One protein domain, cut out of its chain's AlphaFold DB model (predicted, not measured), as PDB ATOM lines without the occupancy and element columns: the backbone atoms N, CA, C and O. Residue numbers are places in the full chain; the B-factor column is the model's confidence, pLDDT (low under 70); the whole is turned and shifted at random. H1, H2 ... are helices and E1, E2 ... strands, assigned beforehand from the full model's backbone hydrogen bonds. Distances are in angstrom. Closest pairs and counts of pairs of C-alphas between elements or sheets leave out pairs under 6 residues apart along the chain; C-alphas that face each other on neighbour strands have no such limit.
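Overview. This is residues 107 to 198 and 215 to 234 of the 668 residues of the protein "SMB domain-containing protein" of Pocillopora damicornis (UniProt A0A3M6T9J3). Little regular structure: a loop-rich body has the small sheet E1-E2-E5 on one side and short helices H1, H2 and H3 on another, while the ribbon E3-E4 leads toward one end. The printed part has 112 residues, 41 in named elements, ordered E1 E2 H1 H2 H3 E3 E4 E5; class mixed, both sheets antiparallel. It is compact, radius of gyration of the C-alphas 14.3 A, spanning 48 by 29 by 26 A.

Along the chain. E2, residues 122 to 128, is 17.3 A long. E1, residues 109 to 112, begins at C-alpha (140.007, 58.809, 127.139); E5, residues 232 to 234, ends at (131.490, 54.141, 137.365). H1 is residues 138 to 145, H2 156 to 159, H3 173 to 177, E3 190 to 194, E4 219 to 223.

Arrangement. E2 pairs with E1, a hairpin, N 110 to O 127 being 2.9 A, and with E5, N 123 to O 233 2.8 A. E3 pairs with E4, N 192 to O 221 2.8 A. H3 touches H1, closest C-alphas Cys 175 and Cys 144, 4.7 A, and H2, closest Arg 173 and His 158, 6.3 A. H1 and H2 are apart. Every O i to N i+4 pair is within hydrogen-bond range in H1 and H3; H2 is too short for one.

Size, cuts and confidence. Residues 199 to 214 are not printed; C-alphas 198 and 215 are 6.2 A apart. Links H2 to H3 and H3 to E3 are long. Residues 147 to 159 and 191 to 198 are among 33 under pLDDT 70.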
ATOM      1  N   GLU A 107     137.804  60.228 122.321       76.38
ATOM      2  CA  GLU A 107     138.282  58.941 121.802       76.38
ATOM      3  C   GLU A 107     139.607  58.486 122.446       76.38
ATOM      4  O   GLU A 107     139.864  57.285 122.569       76.38
ATOM      5  N   PHE A 108     140.419  59.426 122.946       86.25
ATOM      6  CA  PHE A 108     141.663  59.120 123.654       86.25
ATOM      7  C   PHE A 108     141.467  58.801 125.142       86.25
ATOM      8  O   PHE A 108     142.411  58.335 125.778       86.25
ATOM      9  N   TRP A 109     140.282  59.038 125.718       87.25
ATOM     10  CA  TRP A 109     140.007  58.809 127.139       87.25
ATOM     11  C   TRP A 109     139.403  57.424 127.381       87.25
ATOM     12  O   TRP A 109     138.205  57.203 127.187       87.25
ATOM     13  N   LYS A 110     140.207  56.494 127.896       89.62
ATOM     14  CA  LYS A 110     139.754  55.141 128.252       89.62
ATOM     15  C   LYS A 110     139.721  54.946 129.764       89.62
ATOM     16  O   LYS A 110     140.206  55.769 130.542       89.62
ATOM     17  N   CYS A 111     139.050  53.881 130.189       88.19
ATOM     18  CA  CYS A 111     139.079  53.462 131.581       88.19
ATOM     19  C   CYS A 111     140.263  52.524 131.809       88.19
ATOM     20  O   CYS A 111     140.421  51.571 131.047       88.19
ATOM     21  N   HIS A 112     141.048  52.767 132.857       86.50
ATOM     22  CA  HIS A 112     142.126  51.871 133.269       86.50
ATOM     23  C   HIS A 112     142.014  51.511 134.753       86.50
ATOM     24  O   HIS A 112     141.740  52.369 135.596       86.50
ATOM     25  N   ASP A 113     142.266  50.237 135.050       75.81
ATOM     26  CA  ASP A 113     142.384  49.672 136.392       75.81
ATOM     27  C   ASP A 113     143.674  48.848 136.470       75.81
ATOM     28  O   ASP A 113     143.990  48.083 135.556       75.81
ATOM     29  N   ARG A 114     144.422  49.015 137.560       62.06
ATOM     30  CA  ARG A 114     145.579  48.190 137.913       62.06
ATOM     31  C   ARG A 114     145.525  47.951 139.416       62.06
ATOM     32  O   ARG A 114     145.743  48.856 140.220       62.06
ATOM     33  N   GLY A 115     145.180  46.717 139.767       52.09
ATOM     34  CA  GLY A 115     145.098  46.239 141.144       52.09
ATOM     35  C   GLY A 115     143.722  46.317 141.812       52.09
ATOM     36  O   GLY A 115     143.623  46.010 143.006       52.09
ATOM     37  N   GLY A 116     142.669  46.670 141.072       51.25
ATOM     38  CA  GLY A 116     141.298  46.684 141.565       51.25
ATOM     39  C   GLY A 116     141.021  47.922 142.410       51.25
ATOM     40  O   GLY A 116     141.553  48.063 143.524       51.25
ATOM     41  N   SER A 117     140.148  48.791 141.897       54.44
ATOM     42  CA  SER A 117     139.657  49.959 142.632       54.44
ATOM     43  C   SER A 117     139.132  49.559 144.016       54.44
ATOM     44  O   SER A 117     138.174  48.800 144.148       54.44
ATOM     45  N   THR A 118     139.748  50.100 145.069       57.66
ATOM     46  CA  THR A 118     139.239  50.015 146.449       57.66
ATOM     47  C   THR A 118     137.986  50.858 146.652       57.66
ATOM     48  O   THR A 118     137.227  50.604 147.587       57.66
ATOM     49  N   VAL A 119     137.769  51.852 145.788       70.12
ATOM     50  CA  VAL A 119     136.606  52.731 145.835       70.12
ATOM     51  C   VAL A 119     135.388  51.964 145.321       70.12
ATOM     52  O   VAL A 119     135.399  51.529 144.162       70.12
ATOM     53  N   PRO A 120     134.337  51.785 146.145       71.12
ATOM     54  CA  PRO A 120     133.153  51.044 145.736       71.12
ATOM     55  C   PRO A 120     132.482  51.672 144.515       71.12
ATOM     56  O   PRO A 120     132.461  52.892 144.371       71.12
ATOM     57  N   PHE A 121     131.895  50.832 143.662       77.81
ATOM     58  CA  PHE A 121     131.247  51.220 142.401       77.81
ATOM     59  C   PHE A 121     132.143  51.963 141.388       77.81
ATOM     60  O   PHE A 121     131.615  52.574 140.459       77.81
ATOM     61  N   ALA A 122     133.471  51.925 141.525       82.81
ATOM     62  CA  ALA A 122     134.388  52.397 140.495       82.81
ATOM     63  C   ALA A 122     135.074  51.209 139.802       82.81
ATOM     64  O   ALA A 122     135.672  50.362 140.458       82.81
ATOM     65  N   LYS A 123     135.016  51.181 138.467       82.75
ATOM     66  CA  LYS A 123     135.695  50.210 137.587       82.75
ATOM     67  C   LYS A 123     137.156  50.571 137.288       82.75
ATOM     68  O   LYS A 123     137.832  49.816 136.608       82.75
ATOM     69  N   GLY A 124     137.614  51.750 137.712       85.56
ATOM     70  CA  GLY A 124     138.927  52.302 137.380       85.56
ATOM     71  C   GLY A 124     138.901  53.829 137.305       85.56
ATOM     72  O   GLY A 124     137.946  54.471 137.757       85.56
ATOM     73  N   VAL A 125     139.936  54.421 136.712       86.81
ATOM     74  CA  VAL A 125     140.068  55.878 136.520       86.81
ATOM     75  C   VAL A 125     140.058  56.216 135.026       86.81
ATOM     76  O   VAL A 125     140.601  55.471 134.206       86.81
ATOM     77  N   ARG A 126     139.430  57.340 134.658       89.75
ATOM     78  CA  ARG A 126     139.454  57.886 133.293       89.75
ATOM     79  C   ARG A 126     140.831  58.484 133.006       89.75
ATOM     80  O   ARG A 126     141.237  59.430 133.677       89.75
ATOM     81  N   MET A 127     141.528  57.954 132.003       90.44
ATOM     82  CA  MET A 127     142.871  58.398 131.619       90.44
ATOM     83  C   MET A 127     143.002  58.538 130.101       90.44
ATOM     84  O   MET A 127     142.405  57.770 129.346       90.44
ATOM     85  N   ILE A 128     143.837  59.475 129.657       90.88
ATOM     86  CA  ILE A 128     144.278  59.585 128.266       90.88
ATOM     87  C   ILE A 128     145.230  58.419 127.963       90.88
ATOM     88  O   ILE A 128     146.266  58.271 128.616       90.88
ATOM     89  N   SER A 129     144.863  57.589 126.989       90.31
ATOM     90  CA  SER A 129     145.484  56.290 126.692       90.31
ATOM     91  C   SER A 129     145.885  56.110 125.222       90.31
ATOM     92  O   SER A 129     146.172  54.989 124.799       90.31
ATOM     93  N   ALA A 130     145.801  57.170 124.419       90.25
ATOM     94  CA  ALA A 130     146.138  57.173 122.999       90.25
ATOM     95  C   ALA A 130     146.692  58.543 122.580       90.25
ATOM     96  O   ALA A 130     146.426  59.561 123.229       90.25
ATOM     97  N   CYS A 131     147.467  58.549 121.500       88.94
ATOM     98  CA  CYS A 131     148.014  59.756 120.892       88.94
ATOM     99  C   CYS A 131     147.070  60.311 119.808       88.94
ATOM    100  O   CYS A 131     146.263  59.547 119.278       88.94
ATOM    101  N   PRO A 132     147.171  61.608 119.470       87.81
ATOM    102  CA  PRO A 132     146.484  62.193 118.320       87.81
ATOM    103  C   PRO A 132     146.803  61.481 116.998       87.81
ATOM    104  O   PRO A 132     147.923  61.018 116.809       87.81
ATOM    105  N   GLU A 133     145.850  61.448 116.061       78.56
ATOM    106  CA  GLU A 133     146.028  60.804 114.743       78.56
ATOM    107  C   GLU A 133     147.123  61.455 113.884       78.56
ATOM    108  O   GLU A 133     147.716  60.806 113.032       78.56
ATOM    109  N   ASN A 134     147.435  62.732 114.128       78.69
ATOM    110  CA  ASN A 134     148.512  63.461 113.455       78.69
ATOM    111  C   ASN A 134     149.900  63.256 114.100       78.69
ATOM    112  O   ASN A 134     150.839  63.988 113.782       78.69
ATOM    113  N   TRP A 135     150.039  62.308 115.033       79.62
ATOM    114  CA  TRP A 135     151.302  62.028 115.708       79.62
ATOM    115  C   TRP A 135     152.233  61.166 114.846       79.62
ATOM    116  O   TRP A 135     151.871  60.075 114.423       79.62
ATOM    117  N   THR A 136     153.466  61.629 114.631       75.06
ATOM    118  CA  THR A 136     154.406  61.058 113.647       75.06
ATOM    119  C   THR A 136     155.366  59.993 114.190       75.06
ATOM    120  O   THR A 136     156.100  59.389 113.413       75.06
ATOM    121  N   TYR A 137     155.410  59.763 115.508       73.06
ATOM    122  CA  TYR A 137     156.350  58.822 116.131       73.06
ATOM    123  C   TYR A 137     155.637  57.571 116.661       73.06
ATOM    124  O   TYR A 137     155.254  57.516 117.839       73.06
ATOM    125  N   ASP A 138     155.525  56.550 115.809       75.69
ATOM    126  CA  ASP A 138     154.844  55.274 116.086       75.69
ATOM    127  C   ASP A 138     155.334  54.571 117.355       75.69
ATOM    128  O   ASP A 138     154.546  53.962 118.080       75.69
ATOM    129  N   GLU A 139     156.622  54.682 117.686       82.00
ATOM    130  CA  GLU A 139     157.181  54.061 118.891       82.00
ATOM    131  C   GLU A 139     156.557  54.646 120.177       82.00
ATOM    132  O   GLU A 139     156.283  53.921 121.137       82.00
ATOM    133  N   ILE A 140     156.269  55.954 120.190       81.94
ATOM    134  CA  ILE A 140     155.625  56.642 121.319       81.94
ATOM    135  C   ILE A 140     154.129  56.312 121.354       81.94
ATOM    136  O   ILE A 140     153.606  56.015 122.431       81.94
ATOM    137  N   ALA A 141     153.457  56.276 120.199       84.06
ATOM    138  CA  ALA A 141     152.055  55.865 120.101       84.06
ATOM    139  C   ALA A 141     151.845  54.413 120.572       84.06
ATOM    140  O   ALA A 141     150.938  54.126 121.363       84.06
ATOM    141  N   THR A 142     152.749  53.512 120.186       84.06
ATOM    142  CA  THR A 142     152.769  52.107 120.611       84.06
ATOM    143  C   THR A 142     153.017  51.982 122.116       84.06
ATOM    144  O   THR A 142     152.305  51.251 122.801       84.06
ATOM    145  N   LYS A 143     153.981  52.725 122.680       83.06
ATOM    146  CA  LYS A 143     154.259  52.708 124.131       83.06
ATOM    147  C   LYS A 143     153.168  53.391 124.970       83.06
ATOM    148  O   LYS A 143     152.997  53.041 126.136       83.06
ATOM    149  N   CYS A 144     152.415  54.333 124.402       86.88
ATOM    150  CA  CYS A 144     151.225  54.898 125.039       86.88
ATOM    151  C   CYS A 144     150.090  53.862 125.109       86.88
ATOM    152  O   CYS A 144     149.548  53.604 126.185       86.88
ATOM    153  N   THR A 145     149.764  53.229 123.980       85.06
ATOM    154  CA  THR A 145     148.608  52.329 123.868       85.06
ATOM    155  C   THR A 145     148.837  50.959 124.507       85.06
ATOM    156  O   THR A 145     147.954  50.485 125.227       85.06
ATOM    157  N   ARG A 146     150.009  50.338 124.314       79.06
ATOM    158  CA  ARG A 146     150.319  48.979 124.793       79.06
ATOM    159  C   ARG A 146     150.248  48.873 126.318       79.06
ATOM    160  O   ARG A 146     150.740  49.738 127.045       79.06
ATOM    161  N   ASP A 147     149.670  47.783 126.813       67.88
ATOM    162  CA  ASP A 147     149.817  47.368 128.207       67.88
ATOM    163  C   ASP A 147     151.153  46.632 128.357       67.88
ATOM    164  O   ASP A 147     151.388  45.597 127.736       67.88
ATOM    165  N   ILE A 148     152.078  47.232 129.105       59.94
ATOM    166  CA  ILE A 148     153.440  46.719 129.286       59.94
ATOM    167  C   ILE A 148     153.440  45.793 130.515       59.94
ATOM    168  O   ILE A 148     153.126  46.283 131.603       59.94
ATOM    169  N   PRO A 149     153.788  44.497 130.378       52.56
ATOM    170  CA  PRO A 149     153.875  43.580 131.512       52.56
ATOM    171  C   PRO A 149     154.901  44.031 132.559       52.56
ATOM    172  O   PRO A 149     155.915  44.649 132.234       52.56
ATOM    173  N   GLU A 150     154.648  43.688 133.821       50.31
ATOM    174  CA  GLU A 150     155.587  43.901 134.924       50.31
ATOM    175  C   GLU A 150     156.838  43.035 134.755       50.31
ATOM    176  O   GLU A 150     156.794  41.820 134.930       50.31
ATOM    177  N   MET A 151     157.968  43.675 134.446       37.31
ATOM    178  CA  MET A 151     159.300  43.087 134.568       37.31
ATOM    179  C   MET A 151     160.275  44.129 135.134       37.31
ATOM    180  O   MET A 151     160.342  45.252 134.629       37.31
ATOM    181  N   SER A 152     161.017  43.704 136.160       36.66
ATOM    182  CA  SER A 152     162.156  44.371 136.819       36.66
ATOM    183  C   SER A 152     161.896  45.686 137.576       36.66
ATOM    184  O   SER A 152     161.318  46.647 137.055       36.66
ATOM    185  N   GLU A 153     162.451  45.768 138.791       36.03
ATOM    186  CA  GLU A 153     162.672  47.029 139.512       36.03
ATOM    187  C   GLU A 153     163.483  47.984 138.618       36.03
ATOM    188  O   GLU A 153     164.607  47.690 138.222       36.03
ATOM    189  N   GLY A 154     162.862  49.101 138.222       39.78
ATOM    190  CA  GLY A 154     163.389  50.037 137.217       39.78
ATOM    191  C   GLY A 154     162.391  50.380 136.104       39.78
ATOM    192  O   GLY A 154     162.314  51.534 135.680       39.78
ATOM    193  N   SER A 155     161.522  49.445 135.696       44.28
ATOM    194  CA  SER A 155     160.483  49.704 134.671       44.28
ATOM    195  C   SER A 155     159.305  50.558 135.190       44.28
ATOM    196  O   SER A 155     158.439  51.025 134.442       44.28
ATOM    197  N   GLN A 156     159.278  50.823 136.497       52.38
ATOM    198  CA  GLN A 156     158.161  51.445 137.206       52.38
ATOM    199  C   GLN A 156     157.839  52.861 136.687       52.38
ATOM    200  O   GLN A 156     156.675  53.162 136.422       52.38
ATOM    201  N   SER A 157     158.849  53.690 136.388       56.25
ATOM    202  CA  SER A 157     158.665  55.035 135.797       56.25
ATOM    203  C   SER A 157     157.970  55.020 134.420       56.25
ATOM    204  O   SER A 157     157.314  55.991 134.035       56.25
ATOM    205  N   HIS A 158     158.063  53.922 133.665       64.81
ATOM    206  CA  HIS A 158     157.509  53.836 132.310       64.81
ATOM    207  C   HIS A 158     156.020  53.481 132.260       64.81
ATOM    208  O   HIS A 158     155.351  53.854 131.297       64.81
ATOM    209  N   THR A 159     155.494  52.805 133.285       69.06
ATOM    210  CA  THR A 159     154.090  52.340 133.341       69.06
ATOM    211  C   THR A 159     153.236  53.073 134.380       69.06
ATOM    212  O   THR A 159     152.095  52.689 134.631       69.06
ATOM    213  N   THR A 160     153.794  54.117 134.992       78.38
ATOM    214  CA  THR A 160     153.143  54.922 136.029       78.38
ATOM    215  C   THR A 160     152.276  56.026 135.407       78.38
ATOM    216  O   THR A 160     152.801  56.811 134.607       78.38
ATOM    217  N   PRO A 161     150.981  56.126 135.768       87.31
ATOM    218  CA  PRO A 161     150.129  57.244 135.382       87.31
ATOM    219  C   PRO A 161     150.638  58.578 135.930       87.31
ATOM    220  O   PRO A 161     151.297  58.633 136.969       87.31
ATOM    221  N   LEU A 162     150.296  59.674 135.261       89.19
ATOM    222  CA  LEU A 162     150.648  61.025 135.705       89.19
ATOM    223  C   LEU A 162     149.507  62.008 135.456       89.19
ATOM    224  O   LEU A 162     148.647  61.772 134.608       89.19
ATOM    225  N   ILE A 163     149.514  63.115 136.192       88.56
ATOM    226  CA  ILE A 163     148.586  64.233 136.012       88.56
ATOM    227  C   ILE A 163     149.351  65.499 135.605       88.56
ATOM    228  O   ILE A 163     150.384  65.807 136.202       88.56
ATOM    229  N   ASP A 164     148.869  66.214 134.586       88.94
ATOM    230  CA  ASP A 164     149.449  67.492 134.144       88.94
ATOM    231  C   ASP A 164     148.979  68.688 135.008       88.94
ATOM    232  O   ASP A 164     148.098  68.569 135.868       88.94
ATOM    233  N   ALA A 165     149.528  69.879 134.746       86.00
ATOM    234  CA  ALA A 165     149.104  71.126 135.392       86.00
ATOM    235  C   ALA A 165     147.647  71.543 135.078       86.00
ATOM    236  O   ALA A 165     147.065  72.352 135.801       86.00
ATOM    237  N   LYS A 166     147.035  70.988 134.023       87.06
ATOM    238  CA  LYS A 166     145.625  71.197 133.640       87.06
ATOM    239  C   LYS A 166     144.693  70.149 134.272       87.06
ATOM    240  O   LYS A 166     143.493  70.144 133.991       87.06
ATOM    241  N   ASN A 167     145.214  69.298 135.159       88.06
ATOM    242  CA  ASN A 167     144.519  68.193 135.813       88.06
ATOM    243  C   ASN A 167     143.985  67.109 134.852       88.06
ATOM    244  O   ASN A 167     142.960  66.471 135.123       88.06
ATOM    245  N   ASN A 168     144.641  66.898 133.710       89.12
ATOM    246  CA  ASN A 168     144.413  65.758 132.824       89.12
ATOM    247  C   ASN A 168     145.262  64.568 133.282       89.12
ATOM    248  O   ASN A 168     146.465  64.709 133.498       89.12
ATOM    249  N   THR A 169     144.641  63.396 133.417       89.62
ATOM    250  CA  THR A 169     145.318  62.153 133.809       89.62
ATOM    251  C   THR A 169     145.721  61.363 132.569       89.62
ATOM    252  O   THR A 169     144.879  61.081 131.718       89.62
ATOM    253  N   TYR A 170     146.983  60.952 132.486       90.19
ATOM    254  CA  TYR A 170     147.552  60.160 131.396       90.19
ATOM    255  C   TYR A 170     147.901  58.756 131.892       90.19
ATOM    256  O   TYR A 170     148.469  58.614 132.974       90.19
ATOM    257  N   LYS A 171     147.608  57.729 131.080       88.44
ATOM    258  CA  LYS A 171     147.872  56.307 131.382       88.44
ATOM    259  C   LYS A 171     149.339  56.055 131.739       88.44
ATOM    260  O   LYS A 171     149.640  55.252 132.614       88.44
ATOM    261  N   ASN A 172     150.247  56.728 131.036       86.88
ATOM    262  CA  ASN A 172     151.686  56.657 131.247       86.88
ATOM    263  C   ASN A 172     152.395  57.892 130.659       86.88
ATOM    264  O   ASN A 172     151.786  58.724 129.977       86.88
ATOM    265  N   ARG A 173     153.714  57.976 130.873       86.19
ATOM    266  CA  ARG A 173     154.575  59.048 130.346       86.19
ATOM    267  C   ARG A 173     154.569  59.205 128.822       86.19
ATOM    268  O   ARG A 173     154.827  60.302 128.342       86.19
ATOM    269  N   PHE A 174     154.295  58.154 128.053       87.94
ATOM    270  CA  PHE A 174     154.303  58.221 126.588       87.94
ATOM    271  C   PHE A 174     153.041  58.907 126.059       87.94
ATOM    272  O   PHE A 174     153.136  59.754 125.174       87.94
ATOM    273  N   CYS A 175     151.887  58.637 126.679       89.38
ATOM    274  CA  CYS A 175     150.649  59.364 126.394       89.38
ATOM    275  C   CYS A 175     150.748  60.855 126.750       89.38
ATOM    276  O   CYS A 175     150.134  61.681 126.088       89.38
ATOM    277  N   ALA A 176     151.531  61.215 127.769       89.31
ATOM    278  CA  ALA A 176     151.785  62.612 128.114       89.31
ATOM    279  C   ALA A 176     152.636  63.328 127.042       89.31
ATOM    280  O   ALA A 176     152.299  64.433 126.618       89.31
ATOM    281  N   VAL A 177     153.694  62.671 126.544       88.69
ATOM    282  CA  VAL A 177     154.594  63.224 125.510       88.69
ATOM    283  C   VAL A 177     153.849  63.554 124.219       88.69
ATOM    284  O   VAL A 177     153.991  64.664 123.713       88.69
ATOM    285  N   CYS A 178     153.018  62.642 123.704       88.88
ATOM    286  CA  CYS A 178     152.287  62.891 122.455       88.88
ATOM    287  C   CYS A 178     151.116  63.882 122.584       88.88
ATOM    288  O   CYS A 178     150.483  64.223 121.589       88.88
ATOM    289  N   HIS A 179     150.846  64.377 123.797       88.50
ATOM    290  CA  HIS A 179     149.935  65.497 124.068       88.50
ATOM    291  C   HIS A 179     150.684  66.782 124.470       88.50
ATOM    292  O   HIS A 179     150.061  67.736 124.934       88.50
ATOM    293  N   GLY A 180     152.011  66.824 124.295       86.06
ATOM    294  CA  GLY A 180     152.833  68.013 124.545       86.06
ATOM    295  C   GLY A 180     153.001  68.377 126.023       86.06
ATOM    296  O   GLY A 180     153.196  69.547 126.342       86.06
ATOM    297  N   VAL A 181     152.890  67.408 126.938       86.31
ATOM    298  CA  VAL A 181     153.032  67.650 128.383       86.31
ATOM    299  C   VAL A 181     154.505  67.646 128.793       86.31
ATOM    300  O   VAL A 181     155.212  66.655 128.609       86.31
ATOM    301  N   GLU A 182     154.955  68.733 129.418       79.38
ATOM    302  CA  GLU A 182     156.279  68.808 130.035       79.38
ATOM    303  C   GLU A 182     156.313  68.081 131.392       79.38
ATOM    304  O   GLU A 182     155.438  68.251 132.243       79.38
ATOM    305  N   PHE A 183     157.354  67.277 131.634       74.62
ATOM    306  CA  PHE A 183     157.436  66.459 132.850       74.62
ATOM    307  C   PHE A 183     157.650  67.264 134.142       74.62
ATOM    308  O   PHE A 183     157.182  66.843 135.198       74.62
ATOM    309  N   ASN A 184     158.302  68.426 134.051       70.06
ATOM    310  CA  ASN A 184     158.560  69.378 135.146       70.06
ATOM    311  C   ASN A 184     157.288  69.856 135.884       70.06
ATOM    312  O   ASN A 184     157.352  70.189 137.064       70.06
ATOM    313  N   THR A 185     156.145  69.887 135.199       70.44
ATOM    314  CA  THR A 185     154.845  70.352 135.707       70.44
ATOM    315  C   THR A 185     153.875  69.199 135.968       70.44
ATOM    316  O   THR A 185     152.746  69.420 136.413       70.44
ATOM    317  N   SER A 186     154.310  67.961 135.717       79.12
ATOM    318  CA  SER A 186     153.517  66.754 135.926       79.12
ATOM    319  C   SER A 186     153.764  66.120 137.294       79.12
ATOM    320  O   SER A 186     154.868  66.174 137.836       79.12
ATOM    321  N   ARG A 187     152.735  65.479 137.853       85.12
ATOM    322  CA  ARG A 187     152.830  64.714 139.106       85.12
ATOM    323  C   ARG A 187     152.531  63.243 138.827       85.12
ATOM    324  O   ARG A 187     151.460  62.919 138.315       85.12
ATOM    325  N   PHE A 188     153.467  62.360 139.152       83.94
ATOM    326  CA  PHE A 188     153.336  60.916 138.947       83.94
ATOM    327  C   PHE A 188     152.535  60.262 140.075       83.94
ATOM    328  O   PHE A 188     152.599  60.698 141.223       83.94
ATOM    329  N   TYR A 189     151.785  59.214 139.745       80.38
ATOM    330  CA  TYR A 189     151.160  58.349 140.739       80.38
ATOM    331  C   TYR A 189     152.245  57.528 141.460       80.38
ATOM    332  O   TYR A 189     153.263  57.163 140.882       80.38
ATOM    333  N   ASP A 190     152.009  57.247 142.730       75.00
ATOM    334  CA  ASP A 190     152.824  56.394 143.585       75.00
ATOM    335  C   ASP A 190     152.288  54.945 143.560       75.00
ATOM    336  O   ASP A 190     151.219  54.676 142.993       75.00
ATOM    337  N   HIS A 191     153.013  53.999 144.159       69.88
ATOM    338  CA  HIS A 191     152.670  52.574 144.169       69.88
ATOM    339  C   HIS A 191     152.435  52.069 145.592       69.88
ATOM    340  O   HIS A 191     153.302  52.172 146.453       69.88
ATOM    341  N   GLU A 192     151.278  51.459 145.832       62.00
ATOM    342  CA  GLU A 192     150.967  50.763 147.080       62.00
ATOM    343  C   GLU A 192     150.973  49.248 146.828       62.00
ATOM    344  O   GLU A 192     150.137  48.717 146.093       62.00
ATOM    345  N   THR A 193     151.944  48.544 147.411       55.38
ATOM    346  CA  THR A 193     152.088  47.088 147.290       55.38
ATOM    347  C   THR A 193     151.334  46.377 148.408       55.38
ATOM    348  O   THR A 193     151.599  46.581 149.593       55.38
ATOM    349  N   ARG A 194     150.398  45.488 148.051       48.66
ATOM    350  CA  ARG A 194     149.734  44.619 149.034       48.66
ATOM    351  C   ARG A 194     150.279  43.197 148.948       48.66
ATOM    352  O   ARG A 194     149.897  42.438 148.058       48.66
ATOM    353  N   SER A 195     151.139  42.829 149.896       40.09
ATOM    354  CA  SER A 195     151.655  41.465 150.032       40.09
ATOM    355  C   SER A 195     150.523  40.490 150.367       40.09
ATOM    356  O   SER A 195     149.909  40.579 151.433       40.09
ATOM    357  N   ILE A 196     150.251  39.548 149.466       43.16
ATOM    358  CA  ILE A 196     149.401  38.384 149.745       43.16
ATOM    359  C   ILE A 196     150.284  37.319 150.416       43.16
ATOM    360  O   ILE A 196     151.455  37.178 150.068       43.16
ATOM    361  N   GLN A 197     149.756  36.608 151.418       40.53
ATOM    362  CA  GLN A 197     150.536  35.625 152.179       40.53
ATOM    363  C   GLN A 197     151.082  34.487 151.292       40.53
ATOM    364  O   GLN A 197     150.431  34.105 150.315       40.53
ATOM    365  N   PRO A 198     152.258  33.920 151.630       36.22
ATOM    366  CA  PRO A 198     152.872  32.858 150.840       36.22
ATOM    367  C   PRO A 198     152.028  31.579 150.878       36.22
ATOM    368  O   PRO A 198     151.736  31.041 151.944       36.22
ATOM    369  N   PHE A 215     156.815  33.868 145.609       34.69
ATOM    370  CA  PHE A 215     155.946  35.014 145.884       34.69
ATOM    371  C   PHE A 215     154.968  35.217 144.720       34.69
ATOM    372  O   PHE A 215     155.319  35.739 143.662       34.69
ATOM    373  N   LYS A 216     153.720  34.778 144.902       35.53
ATOM    374  CA  LYS A 216     152.686  34.867 143.870       35.53
ATOM    375  C   LYS A 216     152.059  36.266 143.852       35.53
ATOM    376  O   LYS A 216     151.137  36.526 144.613       35.53
ATOM    377  N   SER A 217     152.547  37.108 142.939       40.00
ATOM    378  CA  SER A 217     151.980  38.400 142.511       40.00
ATOM    379  C   SER A 217     151.564  39.363 143.636       40.00
ATOM    380  O   SER A 217     150.436  39.342 144.133       40.00
ATOM    381  N   SER A 218     152.471  40.276 143.989       46.16
ATOM    382  CA  SER A 218     152.116  41.492 144.725       46.16
ATOM    383  C   SER A 218     151.159  42.327 143.880       46.16
ATOM    384  O   SER A 218     151.532  42.789 142.806       46.16
ATOM    385  N   ILE A 219     149.939  42.576 144.364       52.41
ATOM    386  CA  ILE A 219     149.041  43.506 143.674       52.41
ATOM    387  C   ILE A 219     149.579  44.924 143.884       52.41
ATOM    388  O   ILE A 219     149.477  45.472 144.985       52.41
ATOM    389  N   VAL A 220     150.150  45.498 142.825       59.00
ATOM    390  CA  VAL A 220     150.592  46.894 142.768       59.00
ATOM    391  C   VAL A 220     149.385  47.785 142.477       59.00
ATOM    392  O   VAL A 220     148.747  47.650 141.430       59.00
ATOM    393  N   LYS A 221     149.060  48.694 143.400       67.69
ATOM    394  CA  LYS A 221     147.977  49.675 143.245       67.69
ATOM    395  C   LYS A 221     148.530  51.064 142.982       67.69
ATOM    396  O   LYS A 221     149.492  51.480 143.619       67.69
ATOM    397  N   TRP A 222     147.884  51.810 142.092       75.62
ATOM    398  CA  TRP A 222     148.236  53.206 141.842       75.62
ATOM    399  C   TRP A 222     147.613  54.148 142.873       75.62
ATOM    400  O   TRP A 222     146.388  54.239 142.993       75.62
ATOM    401  N   LYS A 223     148.457  54.922 143.548       78.75
ATOM    402  CA  LYS A 223     148.080  55.937 144.534       78.75
ATOM    403  C   LYS A 223     148.294  57.334 143.931       78.75
ATOM    404  O   LYS A 223     149.424  57.673 143.596       78.75
ATOM    405  N   PRO A 224     147.256  58.161 143.733       80.50
ATOM    406  CA  PRO A 224     147.435  59.481 143.128       80.50
ATOM    407  C   PRO A 224     148.251  60.429 144.025       80.50
ATOM    408  O   PRO A 224     148.240  60.272 145.249       80.50
ATOM    409  N   PRO A 225     148.893  61.462 143.442       83.19
ATOM    410  CA  PRO A 225     149.520  62.533 144.212       83.19
ATOM    411  C   PRO A 225     148.533  63.193 145.181       83.19
ATOM    412  O   PRO A 225     147.344  63.330 144.879       83.19
ATOM    413  N   LEU A 226     149.032  63.692 146.316       80.25
ATOM    414  CA  LEU A 226     148.199  64.407 147.283       80.25
ATOM    415  C   LEU A 226     147.491  65.602 146.613       80.25
ATOM    416  O   LEU A 226     148.114  66.425 145.936       80.25
ATOM    417  N   GLY A 227     146.167  65.671 146.767       80.62
ATOM    418  CA  GLY A 227     145.343  66.716 146.155       80.62
ATOM    419  C   GLY A 227     145.244  66.657 144.622       80.62
ATOM    420  O   GLY A 227     144.825  67.642 144.015       80.62
ATOM    421  N   ALA A 228     145.630  65.559 143.963       84.69
ATOM    422  CA  ALA A 228     145.335  65.358 142.545       84.69
ATOM    423  C   ALA A 228     143.855  64.964 142.356       84.69
ATOM    424  O   ALA A 228     143.411  63.984 142.960       84.69
ATOM    425  N   PRO A 229     143.069  65.698 141.546       86.69
ATOM    426  CA  PRO A 229     141.708  65.294 141.215       86.69
ATOM    427  C   PRO A 229     141.712  64.082 140.276       86.69
ATOM    428  O   PRO A 229     142.598  63.927 139.435       86.69
ATOM    429  N   ARG A 230     140.696  63.231 140.411       85.56
ATOM    430  CA  ARG A 230     140.495  62.025 139.599       85.56
ATOM    431  C   ARG A 230     139.018  61.844 139.270       85.56
ATOM    432  O   ARG A 230     138.143  62.036 140.118       85.56
ATOM    433  N   ARG A 231     138.745  61.438 138.030       89.06
ATOM    434  CA  ARG A 231     137.408  61.092 137.540       89.06
ATOM    435  C   ARG A 231     137.322  59.578 137.387       89.06
ATOM    436  O   ARG A 231     137.999  58.993 136.542       89.06
ATOM    437  N   TYR A 232     136.543  58.941 138.251       88.44
ATOM    438  CA  TYR A 232     136.360  57.492 138.243       88.44
ATOM    439  C   TYR A 232     135.465  57.052 137.083       88.44
ATOM    440  O   TYR A 232     134.510  57.739 136.729       88.44
ATOM    441  N   CYS A 233     135.738  55.880 136.515       88.75
ATOM    442  CA  CYS A 233     134.760  55.192 135.680       88.75
ATOM    443  C   CYS A 233     133.779  54.485 136.611       88.75
ATOM    444  O   CYS A 233     134.202  53.653 137.415       88.75
ATOM    445  N   LEU A 234     132.488  54.785 136.515       88.62
ATOM    446  CA  LEU A 234     131.490  54.141 137.365       88.62
ATOM    447  C   LEU A 234     131.198  52.710 136.892       88.62
ATOM    448  O   LEU A 234     131.152  52.422 135.693       88.62
TER     449      LEU A 234